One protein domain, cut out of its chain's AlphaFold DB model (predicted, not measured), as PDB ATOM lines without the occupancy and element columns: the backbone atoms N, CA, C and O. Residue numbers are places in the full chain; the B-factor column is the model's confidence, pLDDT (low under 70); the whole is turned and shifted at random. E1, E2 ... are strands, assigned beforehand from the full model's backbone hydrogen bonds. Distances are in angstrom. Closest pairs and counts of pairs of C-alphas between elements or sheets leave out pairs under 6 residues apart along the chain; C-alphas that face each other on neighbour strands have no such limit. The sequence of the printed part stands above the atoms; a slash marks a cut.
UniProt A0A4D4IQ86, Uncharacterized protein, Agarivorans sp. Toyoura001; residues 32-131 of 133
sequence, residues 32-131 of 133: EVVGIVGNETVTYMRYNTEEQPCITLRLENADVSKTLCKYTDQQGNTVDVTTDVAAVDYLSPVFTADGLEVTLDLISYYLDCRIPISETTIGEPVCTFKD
ATOM      1  N   GLU A  32       6.028 -45.514  12.942       95.56
ATOM      2  CA  GLU A  32       6.041 -44.274  13.699       95.56
ATOM      3  C   GLU A  32       7.254 -44.301  14.627       95.56
ATOM      4  O   GLU A  32       7.456 -45.258  15.379       95.56
ATOM      5  N   VAL A  33       8.089 -43.269  14.540       96.38
ATOM      6  CA  VAL A  33       9.284 -43.120  15.372       96.38
ATOM      7  C   VAL A  33       9.244 -41.741  16.004       96.38
ATOM      8  O   VAL A  33       9.185 -40.735  15.302       96.38
ATOM      9  N   VAL A  34       9.299 -41.694  17.330       97.44
ATOM     10  CA  VAL A  34       9.328 -40.443  18.090       97.44
ATOM     11  C   VAL A  34      10.746 -40.193  18.586       97.44
ATOM     12  O   VAL A  34      11.400 -41.097  19.107       97.44
ATOM     13  N   GLY A  35      11.217 -38.959  18.445       96.44
ATOM     14  CA  GLY A  35      12.500 -38.520  18.975       96.44
ATOM     15  C   GLY A  35      12.479 -37.072  19.431       96.44
ATOM     16  O   GLY A  35      11.445 -36.407  19.420       96.44
ATOM     17  N   ILE A  36      13.641 -36.598  19.869       96.56
ATOM     18  CA  ILE A  36      13.826 -35.238  20.371       96.56
ATOM     19  C   ILE A  36      14.928 -34.572  19.552       96.56
ATOM     20  O   ILE A  36      16.020 -35.128  19.431       96.56
ATOM     21  N   VAL A  37      14.645 -33.381  19.023       96.50
ATOM     22  CA  VAL A  37      15.621 -32.514  18.345       96.50
ATOM     23  C   VAL A  37      15.645 -31.173  19.073       96.50
ATOM     24  O   VAL A  37      14.652 -30.447  19.094       96.50
ATOM     25  N   GLY A  38      16.762 -30.848  19.729       92.06
ATOM     26  CA  GLY A  38      16.807 -29.727  20.673       92.06
ATOM     27  C   GLY A  38      15.819 -29.935  21.829       92.06
ATOM     28  O   GLY A  38      15.969 -30.880  22.599       92.06
ATOM     29  N   ASN A  39      14.810 -29.065  21.934       92.25
ATOM     30  CA  ASN A  39      13.709 -29.187  22.901       92.25
ATOM     31  C   ASN A  39      12.389 -29.652  22.261       92.25
ATOM     32  O   ASN A  39      11.361 -29.704  22.937       92.25
ATOM     33  N   GLU A  40      12.400 -29.955  20.964       95.88
ATOM     34  CA  GLU A  40      11.200 -30.298  20.213       95.88
ATOM     35  C   GLU A  40      10.990 -31.806  20.175       95.88
ATOM     36  O   GLU A  40      11.916 -32.560  19.871       95.88
ATOM     37  N   THR A  41       9.764 -32.250  20.469       97.56
ATOM     38  CA  THR A  41       9.375 -33.645  20.242       97.56
ATOM     39  C   THR A  41       8.958 -33.785  18.790       97.56
ATOM     40  O   THR A  41       8.063 -33.081  18.327       97.56
ATOM     41  N   VAL A  42       9.618 -34.689  18.074       98.31
ATOM     42  CA  VAL A  42       9.399 -34.894  16.648       98.31
ATOM     43  C   VAL A  42       8.887 -36.300  16.400       98.31
ATOM     44  O   VAL A  42       9.515 -37.277  16.809       98.31
ATOM     45  N   THR A  43       7.786 -36.395  15.667       98.19
ATOM     46  CA  THR A  43       7.220 -37.658  15.199       98.19
ATOM     47  C   THR A  43       7.530 -37.835  13.718       98.19
ATOM     48  O   THR A  43       7.138 -37.021  12.883       98.19
ATOM     49  N   TYR A  44       8.236 -38.912  13.390       98.31
ATOM     50  CA  TYR A  44       8.415 -39.420  12.034       98.31
ATOM     51  C   TYR A  44       7.350 -40.469  11.738       98.31
ATOM     52  O   TYR A  44       7.171 -41.404  12.515       98.31
ATOM     53  N   MET A  45       6.678 -40.333  10.598       97.50
ATOM     54  CA  MET A  45       5.671 -41.269  10.109       97.50
ATOM     55  C   MET A  45       6.015 -41.714   8.693       97.50
ATOM     56  O   MET A  45       6.229 -40.892   7.797       97.50
ATOM     57  N   ARG A  46       6.004 -43.029   8.486       95.56
ATOM     58  CA  ARG A  46       6.073 -43.671   7.174       95.56
ATOM     59  C   ARG A  46       4.809 -44.485   6.958       95.56
ATOM     60  O   ARG A  46       4.380 -45.211   7.850       95.56
ATOM     61  N   TYR A  47       4.234 -44.392   5.768       93.31
ATOM     62  CA  TYR A  47       3.044 -45.144   5.373       93.31
ATOM     63  C   TYR A  47       3.429 -46.361   4.521       93.31
ATOM     64  O   TYR A  47       4.610 -46.683   4.381       93.31
ATOM     65  N   ASN A  48       2.444 -47.073   3.973       91.38
ATOM     66  CA  ASN A  48       2.726 -48.052   2.928       91.38
ATOM     67  C   ASN A  48       3.341 -47.320   1.727       91.38
ATOM     68  O   ASN A  48       2.639 -46.572   1.053       91.38
ATOM     69  N   THR A  49       4.635 -47.515   1.470       87.94
ATOM     70  CA  THR A  49       5.366 -46.747   0.457       87.94
ATOM     71  C   THR A  49       4.973 -47.098  -0.976       87.94
ATOM     72  O   THR A  49       5.247 -46.307  -1.870       87.94
ATOM     73  N   GLU A  50       4.282 -48.220  -1.203       85.25
ATOM     74  CA  GLU A  50       3.704 -48.551  -2.513       85.25
ATOM     75  C   GLU A  50       2.500 -47.658  -2.857       85.25
ATOM     76  O   GLU A  50       2.239 -47.383  -4.025       85.25
ATOM     77  N   GLU A  51       1.772 -47.192  -1.841       87.31
ATOM     78  CA  GLU A  51       0.571 -46.361  -1.999       87.31
ATOM     79  C   GLU A  51       0.854 -44.885  -1.694       87.31
ATOM     80  O   GLU A  51       0.353 -43.990  -2.371       87.31
ATOM     81  N   GLN A  52       1.672 -44.631  -0.673       91.88
ATOM     82  CA  GLN A  52       2.032 -43.318  -0.161       91.88
ATOM     83  C   GLN A  52       3.549 -43.288   0.103       91.88
ATOM     84  O   GLN A  52       3.995 -43.518   1.231       91.88
ATOM     85  N   PRO A  53       4.368 -43.003  -0.927       95.19
ATOM     86  CA  PRO A  53       5.826 -43.121  -0.854       95.19
ATOM     87  C   PRO A  53       6.492 -42.012  -0.037       95.19
ATOM     88  O   PRO A  53       7.694 -42.073   0.185       95.19
ATOM     89  N   CYS A  54       5.762 -40.989   0.404       97.06
ATOM     90  CA  CYS A  54       6.318 -39.862   1.149       97.06
ATOM     91  C   CYS A  54       6.306 -40.113   2.661       97.06
ATOM     92  O   CYS A  54       5.357 -40.692   3.194       97.06
ATOM     93  N   ILE A  55       7.311 -39.591   3.362       97.62
ATOM     94  CA  ILE A  55       7.315 -39.545   4.832       97.62
ATOM     95  C   ILE A  55       6.662 -38.258   5.326       97.62
ATOM     96  O   ILE A  55       6.622 -37.251   4.612       97.62
ATOM     97  N   THR A  56       6.211 -38.262   6.574       98.00
ATOM     98  CA  THR A  56       5.730 -37.065   7.263       98.00
ATOM     99  C   THR A  56       6.500 -36.869   8.560       98.00
ATOM    100  O   THR A  56       6.712 -37.809   9.321       98.00
ATOM    101  N   LEU A  57       6.904 -35.628   8.812       98.44
ATOM    102  CA  LEU A  57       7.465 -35.185  10.082       98.44
ATOM    103  C   LEU A  57       6.483 -34.245  10.765       98.44
ATOM    104  O   LEU A  57       5.926 -33.364  10.110       98.44
ATOM    105  N   ARG A  58       6.305 -34.406  12.075       98.25
ATOM    106  CA  ARG A  58       5.487 -33.526  12.906       98.25
ATOM    107  C   ARG A  58       6.283 -33.031  14.106       98.25
ATOM    108  O   ARG A  58       6.893 -33.832  14.800       98.25
ATOM    109  N   LEU A  59       6.264 -31.722  14.331       98.19
ATOM    110  CA  LEU A  59       6.726 -31.068  15.552       98.19
ATOM    111  C   LEU A  59       5.523 -30.951  16.488       98.19
ATOM    112  O   LEU A  59       4.551 -30.265  16.154       98.19
ATOM    113  N   GLU A  60       5.550 -31.653  17.612       96.31
ATOM    114  CA  GLU A  60       4.389 -31.777  18.495       96.31
ATOM    115  C   GLU A  60       4.074 -30.477  19.248       96.31
ATOM    116  O   GLU A  60       2.903 -30.130  19.403       96.31
ATOM    117  N   ASN A  61       5.083 -29.717  19.688       94.94
ATOM    118  CA  ASN A  61       4.844 -28.487  20.450       94.94
ATOM    119  C   ASN A  61       4.456 -27.316  19.542       94.94
ATOM    120  O   ASN A  61       3.650 -26.469  19.928       94.94
ATOM    121  N   ALA A  62       5.054 -27.249  18.350       93.94
ATOM    122  CA  ALA A  62       4.790 -26.186  17.383       93.94
ATOM    123  C   ALA A  62       3.545 -26.447  16.517       93.94
ATOM    124  O   ALA A  62       3.122 -25.549  15.789       93.94
ATOM    125  N   ASP A  63       2.982 -27.660  16.574       95.00
ATOM    126  CA  ASP A  63       1.915 -28.158  15.693       95.00
ATOM    127  C   ASP A  63       2.225 -27.937  14.200       95.00
ATOM    128  O   ASP A  63       1.376 -27.578  13.384       95.00
ATOM    129  N   VAL A  64       3.493 -28.139  13.836       97.19
ATOM    130  CA  VAL A  64       3.979 -28.041  12.456       97.19
ATOM    131  C   VAL A  64       4.102 -29.444  11.891       97.19
ATOM    132  O   VAL A  64       4.733 -30.303  12.493       97.19
ATOM    133  N   SER A  65       3.543 -29.676  10.708       97.62
ATOM    134  CA  SER A  65       3.680 -30.942   9.989       97.62
ATOM    135  C   SER A  65       4.167 -30.697   8.567       97.62
ATOM    136  O   SER A  65       3.757 -29.730   7.920       97.62
ATOM    137  N   LYS A  66       5.052 -31.566   8.078       98.19
ATOM    138  CA  LYS A  66       5.590 -31.505   6.719       98.19
ATOM    139  C   LYS A  66       5.695 -32.897   6.117       98.19
ATOM    140  O   LYS A  66       6.359 -33.772   6.668       98.19
ATOM    141  N   THR A  67       5.085 -33.068   4.950       97.88
ATOM    142  CA  THR A  67       5.236 -34.266   4.119       97.88
ATOM    143  C   THR A  67       6.355 -34.049   3.107       97.88
ATOM    144  O   THR A  67       6.384 -33.028   2.419       97.88
ATOM    145  N   LEU A  68       7.275 -35.006   3.025       98.00
ATOM    146  CA  LEU A  68       8.479 -34.942   2.209       98.00
ATOM    147  C   LEU A  68       8.434 -36.022   1.126       98.00
ATOM    148  O   LEU A  68       8.479 -37.218   1.413       98.00
ATOM    149  N   CYS A  69       8.338 -35.568  -0.121       97.50
ATOM    150  CA  CYS A  69       8.336 -36.413  -1.320       97.50
ATOM    151  C   CYS A  69       9.521 -36.116  -2.251       97.50
ATOM    152  O   CYS A  69       9.814 -36.889  -3.155       97.50
ATOM    153  N   LYS A  70      10.178 -34.968  -2.063       97.44
ATOM    154  CA  LYS A  70      11.228 -34.469  -2.949       97.44
ATOM    155  C   LYS A  70      12.535 -34.380  -2.193       97.44
ATOM    156  O   LYS A  70      12.579 -33.803  -1.109       97.44
ATOM    157  N   TYR A  71      13.575 -34.934  -2.793       96.81
ATOM    158  CA  TYR A  71      14.894 -35.052  -2.196       96.81
ATOM    159  C   TYR A  71      15.909 -34.474  -3.167       96.81
ATOM    160  O   TYR A  71      16.032 -34.947  -4.297       96.81
ATOM    161  N   THR A  72      16.594 -33.416  -2.740       93.94
ATOM    162  CA  THR A  72      17.582 -32.718  -3.562       93.94
ATOM    163  C   THR A  72      18.979 -33.076  -3.076       93.94
ATOM    164  O   THR A  72      19.297 -32.944  -1.890       93.94
ATOM    165  N   ASP A  73      19.818 -33.554  -3.991       88.94
ATOM    166  CA  ASP A  73      21.219 -33.812  -3.695       88.94
ATOM    167  C   ASP A  73      22.031 -32.505  -3.608       88.94
ATOM    168  O   ASP A  73      21.592 -31.426  -4.015       88.94
ATOM    169  N   GLN A  74      23.254 -32.586  -3.087       87.38
ATOM    170  CA  GLN A  74      24.157 -31.429  -2.988       87.38
ATOM    171  C   GLN A  74      24.553 -30.810  -4.344       87.38
ATOM    172  O   GLN A  74      25.096 -29.706  -4.373       87.38
ATOM    173  N   GLN A  75      24.300 -31.498  -5.459       87.62
ATOM    174  CA  GLN A  75      24.563 -31.016  -6.817       87.62
ATOM    175  C   GLN A  75      23.340 -30.291  -7.412       87.62
ATOM    176  O   GLN A  75      23.447 -29.683  -8.476       87.62
ATOM    177  N   GLY A  76      22.200 -30.303  -6.711       89.69
ATOM    178  CA  GLY A  76      20.943 -29.689  -7.129       89.69
ATOM    179  C   GLY A  76      20.027 -30.619  -7.927       89.69
ATOM    180  O   GLY A  76      18.966 -30.179  -8.377       89.69
ATOM    181  N   ASN A  77      20.389 -31.892  -8.094       91.00
ATOM    182  CA  ASN A  77      19.513 -32.870  -8.728       91.00
ATOM    183  C   ASN A  77      18.408 -33.242  -7.744       91.00
ATOM    184  O   ASN A  77      18.675 -33.590  -6.596       91.00
ATOM    185  N   THR A  78      17.158 -33.148  -8.185       94.75
ATOM    186  CA  THR A  78      15.993 -33.451  -7.351       94.75
ATOM    187  C   THR A  78      15.326 -34.717  -7.847       94.75
ATOM    188  O   THR A  78      15.104 -34.854  -9.046       94.75
ATOM    189  N   VAL A  79      14.991 -35.597  -6.911       95.06
ATOM    190  CA  VAL A  79      14.196 -36.803  -7.135       95.06
ATOM    191  C   VAL A  79      12.860 -36.631  -6.430       95.06
ATOM    192  O   VAL A  79      12.826 -36.355  -5.228       95.06
ATOM    193  N   ASP A  80      11.762 -36.789  -7.163       96.75
ATOM    194  CA  ASP A  80      10.419 -36.922  -6.605       96.75
ATOM    195  C   ASP A  80      10.056 -38.407  -6.486       96.75
ATOM    196  O   ASP A  80       9.849 -39.095  -7.487       96.75
ATOM    197  N   VAL A  81       9.951 -38.920  -5.257       96.62
ATOM    198  CA  VAL A  81       9.682 -40.351  -5.028       96.62
ATOM    199  C   VAL A  81       8.267 -40.778  -5.429       96.62
ATOM    200  O   VAL A  81       7.957 -41.965  -5.407       96.62
ATOM    201  N   THR A  82       7.394 -39.830  -5.788       96.00
ATOM    202  CA  THR A  82       6.044 -40.127  -6.286       96.00
ATOM    203  C   THR A  82       6.011 -40.427  -7.784       96.00
ATOM    204  O   THR A  82       5.051 -41.041  -8.252       96.00
ATOM    205  N   THR A  83       7.028 -40.002  -8.545       95.62
ATOM    206  CA  THR A  83       7.028 -40.106 -10.016       95.62
ATOM    207  C   THR A  83       8.323 -40.621 -10.623       95.62
ATOM    208  O   THR A  83       8.278 -41.256 -11.674       95.62
ATOM    209  N   ASP A  84       9.469 -40.342 -10.004       94.81
ATOM    210  CA  ASP A  84      10.774 -40.506 -10.652       94.81
ATOM    211  C   ASP A  84      11.413 -41.868 -10.357       94.81
ATOM    212  O   ASP A  84      12.390 -42.256 -11.002       94.81
ATOM    213  N   VAL A  85      10.861 -42.611  -9.395       92.50
ATOM    214  CA  VAL A  85      11.372 -43.909  -8.941       92.50
ATOM    215  C   VAL A  85      10.267 -44.957  -8.957       92.50
ATOM    216  O   VAL A  85       9.090 -44.648  -8.789       92.50
ATOM    217  N   ALA A  86      10.650 -46.216  -9.163       91.75
ATOM    218  CA  ALA A  86       9.699 -47.326  -9.172       91.75
ATOM    219  C   ALA A  86       9.263 -47.742  -7.757       91.75
ATOM    220  O   ALA A  86       8.141 -48.206  -7.578       91.75
ATOM    221  N   ALA A  87      10.150 -47.595  -6.772       92.94
ATOM    222  CA  ALA A  87       9.847 -47.776  -5.360       92.94
ATOM    223  C   ALA A  87      10.862 -47.013  -4.504       92.94
ATOM    224  O   ALA A  87      11.949 -46.665  -4.974       92.94
ATOM    225  N   VAL A  88      10.500 -46.800  -3.242       95.75
ATOM    226  CA  VAL A  88      11.382 -46.264  -2.207       95.75
ATOM    227  C   VAL A  88      11.194 -47.049  -0.911       95.75
ATOM    228  O   VAL A  88      10.061 -47.331  -0.502       95.75
ATOM    229  N   ASP A  89      12.302 -47.366  -0.247       95.44
ATOM    230  CA  ASP A  89      12.309 -47.722   1.170       95.44
ATOM    231  C   ASP A  89      13.099 -46.683   1.976       95.44
ATOM    232  O   ASP A  89      14.015 -46.035   1.474       95.44
ATOM    233  N   TYR A  90      12.720 -46.515   3.239       95.88
ATOM    234  CA  TYR A  90      13.346 -45.566   4.157       95.88
ATOM    235  C   TYR A  90      14.028 -46.330   5.275       95.88
ATOM    236  O   TYR A  90      13.367 -46.885   6.157       95.88
ATOM    237  N   LEU A  91      15.352 -46.360   5.228       94.69
ATOM    238  CA  LEU A  91      16.181 -47.154   6.111       94.69
ATOM    239  C   LEU A  91      16.650 -46.312   7.300       94.69
ATOM    240  O   LEU A  91      17.173 -45.211   7.133       94.69
ATOM    241  N   SER A  92      16.497 -46.881   8.498       87.12
ATOM    242  CA  SER A  92      17.081 -46.397   9.759       87.12
ATOM    243  C   SER A  92      16.919 -44.886  10.010       87.12
ATOM    244  O   SER A  92      17.923 -44.179  10.061       87.12
ATOM    245  N   PRO A  93      15.690 -44.364  10.196       96.00
ATOM    246  CA  PRO A  93      15.508 -42.978  10.619       96.00
ATOM    247  C   PRO A  93      16.141 -42.757  12.004       96.00
ATOM    248  O   PRO A  93      15.785 -43.435  12.971       96.00
ATOM    249  N   VAL A  94      17.074 -41.809  12.109       97.19
ATOM    250  CA  VAL A  94      17.795 -41.479  13.349       97.19
ATOM    251  C   VAL A  94      17.692 -39.986  13.640       97.19
ATOM    252  O   VAL A  94      18.154 -39.145  12.868       97.19
ATOM    253  N   PHE A  95      17.114 -39.643  14.790       97.81
ATOM    254  CA  PHE A  95      17.113 -38.267  15.274       97.81
ATOM    255  C   PHE A  95      18.484 -37.883  15.840       97.81
ATOM    256  O   PHE A  95      19.091 -38.619  16.618       97.81
ATOM    257  N   THR A  96      18.950 -36.700  15.454       96.69
ATOM    258  CA  THR A  96      20.204 -36.081  15.890       96.69
ATOM    259  C   THR A  96      19.913 -34.763  16.607       96.69
ATOM    260  O   THR A  96      18.770 -34.314  16.669       96.69
ATOM    261  N   ALA A  97      20.950 -34.100  17.123       94.75
ATOM    262  CA  ALA A  97      20.796 -32.801  17.783       94.75
ATOM    263  C   ALA A  97      20.193 -31.710  16.874       94.75
ATOM    264  O   ALA A  97      19.566 -30.784  17.383       94.75
ATOM    265  N   ASP A  98      20.349 -31.842  15.554       94.50
ATOM    266  CA  ASP A  98      20.034 -30.792  14.580       94.50
ATOM    267  C   ASP A  98      18.969 -31.208  13.542       94.50
ATOM    268  O   ASP A  98      18.713 -30.474  12.580       94.50
ATOM    269  N   GLY A  99      18.409 -32.417  13.642       97.81
ATOM    270  CA  GLY A  99      17.482 -32.915  12.628       97.81
ATOM    271  C   GLY A  99      17.290 -34.422  12.599       97.81
ATOM    272  O   GLY A  99      17.614 -35.131  13.550       97.81
ATOM    273  N   LEU A 100      16.779 -34.901  11.467       98.31
ATOM    274  CA  LEU A 100      16.619 -36.317  11.151       98.31
ATOM    275  C   LEU A 100      17.622 -36.727  10.071       98.31
ATOM    276  O   LEU A 100      17.726 -36.064   9.038       98.31
ATOM    277  N   GLU A 101      18.309 -37.841  10.288       97.94
ATOM    278  CA  GLU A 101      19.073 -38.549   9.263       97.94
ATOM    279  C   GLU A 101      18.293 -39.790   8.819       97.94
ATOM    280  O   GLU A 101      17.720 -40.502   9.647       97.94
ATOM    281  N   VAL A 102      18.220 -40.023   7.510       97.38
ATOM    282  CA  VAL A 102      17.532 -41.175   6.915       97.38
ATOM    283  C   VAL A 102      18.189 -41.536   5.586       97.38
ATOM    284  O   VAL A 102      18.539 -40.651   4.803       97.38
ATOM    285  N   THR A 103      18.326 -42.832   5.315       96.44
ATOM    286  CA  THR A 103      18.793 -43.325   4.014       96.44
ATOM    287  C   THR A 103      17.598 -43.770   3.182       96.44
ATOM    288  O   THR A 103      16.783 -44.571   3.637       96.44
ATOM    289  N   LEU A 104      17.490 -43.267   1.957       96.31
ATOM    290  CA  LEU A 104      16.505 -43.726   0.982       96.31
ATOM    291  C   LEU A 104      17.135 -44.813   0.115       96.31
ATOM    292  O   LEU A 104      18.164 -44.570  -0.514       96.31
ATOM    293  N   ASP A 105      16.493 -45.976   0.056       95.75
ATOM    294  CA  ASP A 105      16.759 -47.020  -0.934       95.75
ATOM    295  C   ASP A 105      15.857 -46.795  -2.146       95.75
ATOM    296  O   ASP A 105      14.636 -46.919  -2.042       95.75
ATOM    297  N   LEU A 106      16.455 -46.442  -3.285       93.50
ATOM    298  CA  LEU A 106      15.742 -46.171  -4.535       93.50
ATOM    299  C   LEU A 106      15.943 -47.292  -5.569       93.50
ATOM    300  O   LEU A 106      15.894 -47.033  -6.775       93.50
ATOM    301  N   ILE A 107      16.193 -48.531  -5.118       89.69
ATOM    302  CA  ILE A 107      16.461 -49.754  -5.907       89.69
ATOM    303  C   ILE A 107      17.787 -49.734  -6.679       89.69
ATOM    304  O   ILE A 107      18.424 -50.772  -6.829       89.69
ATOM    305  N   SER A 108      18.161 -48.589  -7.248       88.00
ATOM    306  CA  SER A 108      19.337 -48.442  -8.118       88.00
ATOM    307  C   SER A 108      20.498 -47.711  -7.446       88.00
ATOM    308  O   SER A 108      21.619 -47.772  -7.941       88.00
ATOM    309  N   TYR A 109      20.220 -46.971  -6.376       91.38
ATOM    310  CA  TYR A 109      21.189 -46.205  -5.602       91.38
ATOM    311  C   TYR A 109      20.590 -45.804  -4.256       91.38
ATOM    312  O   TYR A 109      19.371 -45.873  -4.057       91.38
ATOM    313  N   TYR A 110      21.454 -45.340  -3.358       94.69
ATOM    314  CA  TYR A 110      21.071 -44.775  -2.076       94.69
ATOM    315  C   TYR A 110      21.171 -43.250  -2.084       94.69
ATOM    316  O   TYR A 110      22.055 -42.662  -2.717       94.69
ATOM    317  N   LEU A 111      20.285 -42.607  -1.325       95.44
ATOM    318  CA  LEU A 111      20.451 -41.216  -0.913       95.44
ATOM    319  C   LEU A 111      20.544 -41.152   0.607       95.44
ATOM    320  O   LEU A 111      19.575 -41.450   1.303       95.44
ATOM    321  N   ASP A 112      21.688 -40.710   1.118       96.00
ATOM    322  CA  ASP A 112      21.848 -40.389   2.534       96.00
ATOM    323  C   ASP A 112      21.386 -38.946   2.750       96.00
ATOM    324  O   ASP A 112      22.029 -37.999   2.285       96.00
ATOM    325  N   CYS A 113      20.243 -38.775   3.408       97.25
ATOM    326  CA  CYS A 113      19.574 -37.490   3.556       97.25
ATOM    327  C   CYS A 113      19.599 -36.997   5.002       97.25
ATOM    328  O   CYS A 113      19.301 -37.733   5.943       97.25
ATOM    329  N   ARG A 114      19.868 -35.699   5.162       97.00
ATOM    330  CA  ARG A 114      19.672 -34.964   6.412       97.00
ATOM    331  C   ARG A 114      18.553 -33.950   6.238       97.00
ATOM    332  O   ARG A 114      18.598 -33.113   5.338       97.00
ATOM    333  N   ILE A 115      17.571 -34.000   7.126       98.06
ATOM    334  CA  ILE A 115      16.459 -33.056   7.185       98.06
ATOM    335  C   ILE A 115      16.690 -32.170   8.410       98.06
ATOM    336  O   ILE A 115      16.561 -32.656   9.537       98.06
ATOM    337  N   PRO A 116      17.072 -30.893   8.229       97.50
ATOM    338  CA  PRO A 116      17.297 -29.996   9.348       97.50
ATOM    339  C   PRO A 116      15.967 -29.674  10.029       97.50
ATOM    340  O   PRO A 116      14.975 -29.365   9.364       97.50
ATOM    341  N   ILE A 117      15.954 -29.739  11.356       98.31
ATOM    342  CA  ILE A 117      14.770 -29.456  12.167       98.31
ATOM    343  C   ILE A 117      15.156 -28.445  13.242       98.31
ATOM    344  O   ILE A 117      16.193 -28.571  13.889       98.31
ATOM    345  N   SER A 118      14.313 -27.434  13.419       95.75
ATOM    346  CA  SER A 118      14.358 -26.503  14.544       95.75
ATOM    347  C   SER A 118      13.065 -26.603  15.350       95.75
ATOM    348  O   SER A 118      12.122 -27.276  14.937       95.75
ATOM    349  N   GLU A 119      12.989 -25.885  16.472       92.69
ATOM    350  CA  GLU A 119      11.813 -25.886  17.356       92.69
ATOM    351  C   GLU A 119      10.499 -25.512  16.646       92.69
ATOM    352  O   GLU A 119       9.423 -25.831  17.132       92.69
ATOM    353  N   THR A 120      10.556 -24.837  15.495       95.62
ATOM    354  CA  THR A 120       9.359 -24.359  14.785       95.62
ATOM    355  C   THR A 120       9.363 -24.660  13.293       95.62
ATOM    356  O   THR A 120       8.471 -24.211  12.574       95.62
ATOM    357  N   THR A 121      10.374 -25.350  12.764       97.25
ATOM    358  CA  THR A 121      10.517 -25.531  11.314       97.25
ATOM    359  C   THR A 121      11.086 -26.895  10.965       97.25
ATOM    360  O   THR A 121      12.059 -27.353  11.557       97.25
ATOM    361  N   ILE A 122      10.514 -27.502   9.925       98.50
ATOM    362  CA  ILE A 122      11.067 -28.670   9.239       98.50
ATOM    363  C   ILE A 122      11.624 -28.185   7.895       98.50
ATOM    364  O   ILE A 122      10.877 -27.716   7.028       98.50
ATOM    365  N   GLY A 123      12.942 -28.256   7.728       97.44
ATOM    366  CA  GLY A 123      13.628 -27.787   6.526       97.44
ATOM    367  C   GLY A 123      13.482 -28.722   5.326       97.44
ATOM    368  O   GLY A 123      12.750 -29.714   5.363       97.44
ATOM    369  N   GLU A 124      14.129 -28.366   4.219       96.12
ATOM    370  CA  GLU A 124      14.218 -29.245   3.046       96.12
ATOM    371  C   GLU A 124      15.302 -30.314   3.250       96.12
ATOM    372  O   GLU A 124      16.329 -30.011   3.869       96.12
ATOM    373  N   PRO A 125      15.111 -31.545   2.742       96.25
ATOM    374  CA  PRO A 125      16.144 -32.572   2.778       96.25
ATOM    375  C   PRO A 125      17.378 -32.142   1.982       96.25
ATOM    376  O   PRO A 125      17.261 -31.652   0.858       96.25
ATOM    377  N   VAL A 126      18.563 -32.387   2.538       94.75
ATOM    378  CA  VAL A 126      19.843 -32.273   1.834       94.75
ATOM    379  C   VAL A 126      20.454 -33.661   1.755       94.75
ATOM    380  O   VAL A 126      20.748 -34.261   2.791       94.75
ATOM    381  N   CYS A 127      20.632 -34.169   0.538       96.25
ATOM    382  CA  CYS A 127      21.018 -35.558   0.315       96.25
ATOM    383  C   CYS A 127      22.389 -35.703  -0.353       96.25
ATOM    384  O   CYS A 127      22.847 -34.829  -1.091       96.25
ATOM    385  N   THR A 128      23.033 -36.841  -0.113       95.44
ATOM    386  CA  THR A 128      24.265 -37.251  -0.793       95.44
ATOM    387  C   THR A 128      24.031 -38.588  -1.478       95.44
ATOM    388  O   THR A 128      23.489 -39.510  -0.873       95.44
ATOM    389  N   PHE A 129      24.431 -38.681  -2.744       92.12
ATOM    390  CA  PHE A 129      24.394 -39.934  -3.488       92.12
ATOM    391  C   PHE A 129      25.386 -40.941  -2.908       92.12
ATOM    392  O   PHE A 129      26.523 -40.588  -2.583       92.12
ATOM    393  N   LYS A 130      24.960 -42.199  -2.842       87.50
ATOM    394  CA  LYS A 130      25.788 -43.326  -2.444       87.50
ATOM    395  C   LYS A 130      25.482 -44.533  -3.331       87.50
ATOM    396  O   LYS A 130      24.321 -44.901  -3.512       87.50
ATOM    397  N   ASP A 131      26.534 -45.138  -3.873       82.81
ATOM    398  CA  ASP A 131      26.422 -46.376  -4.644       82.81
ATOM    399  C   ASP A 131      25.942 -47.532  -3.754       82.81
ATOM    400  O   ASP A 131      26.201 -47.563  -2.548       82.81
TER     401      ASP A 131
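Overview. This is residues 32 to 131 of the 133 residues of an uncharacterized protein of Agarivorans sp. Toyoura001 (UniProt A0A4D4IQ86). This is a sandwich of two twisted sheets, a six-stranded one that covers a four-stranded one, with their strands nearly aligned. E1 and E7, an edge strand from each sheet, come together along one side, while elsewhere the chain passes from sheet to sheet where E4 runs on into E5; the short hairpin of E5 and E6 makes one edge of the larger sheet. The printed part has 100 residues with no named helix and ten named strands, E1 to E10 in order along the chain, and its class is all strand. The larger sheet has the order E6, E5, E10, E9, E8, E7 and is mixed; the smaller has the order E1, E2, E3, E4 and is all antiparallel. The whole is compact, with a radius of gyration of the C-alphas of 12.9 A, and spans 37 by 29 by 19 A.

Along the chain. Begin in the larger sheet with its longest strand: find C-alpha 110 at (21.071, -44.775, -2.076), from which E9 runs through residues 110 to 118, 25.6 A, to C-alpha 118 at (14.358, -26.503, 14.544). Before it come E7, residues 89 to 96 and 20.4 A long, and E8, residues 99 to 105 and 19.6 A long. After it comes E10, residues 126 to 130 and 13.3 A long, ending with C-alpha 130 at (25.788, -43.326, -2.444). The same sheet holds E5, residues 70 to 73, and E6, residues 78 to 80. For the smaller sheet, go to C-alpha 32 at (6.041, -44.274, 13.699), where E1, residues 32 to 37, begins. E2 is residues 40 to 46 and 19.4 A long, E3 is residues 55 to 59, and E4 is residues 64 to 68.

Arrangement. Look first at E7, E8, E9 and E10, a meander, each strand the antiparallel neighbour of the one before. N 94 and O 101 of the hairpin E7 and E8 are within hydrogen-bond range at 2.9 A. For the hairpin E8 and E9, look at N 104 and O 111, 2.8 A. For the hairpin E9 and E10, look at N 128 and O 112, 2.8 A. Next to E10 you find E5, parallel to it with 67 degrees between their directions, and N 127 and O 72 are 3.0 A apart. E5 is staggered: its residues 70 to 72 pair with E6 and its residues 72 to 73 with E10. In the hairpin E5 and E6, N 71 and O 79 are 2.9 A apart. E1 to E4 make a second meander, in which N 35 and O 42 are 2.9 A apart, N 43 and O 58 2.8 A, and N 57 and O 66 2.9 A. The two sheets stand face to face, with the facing parts 10.8 A centre to centre and their best planes 14 degrees apart. The closest C-alphas of E1 and E7 are those of Gly 35 and Phe 95, 5.9 A apart. E2 and E7 are near each other, with 8 pairs of C-alphas within 10 A. E4 runs on into E5 at 71 degrees across a break of 1 residue; E3 and E9 are apart.

Size, cuts and confidence. The two C-alphas farthest apart are those of Asn 61 and Ser 108, 37.7 A. The printed part has no cut and no long link. In the short link from E9 to E10, residues 121 to 122 pair antiparallel with residues 117 to 118 of E9. The mean pLDDT of the printed part is 94.9, and no printed residue is under 70.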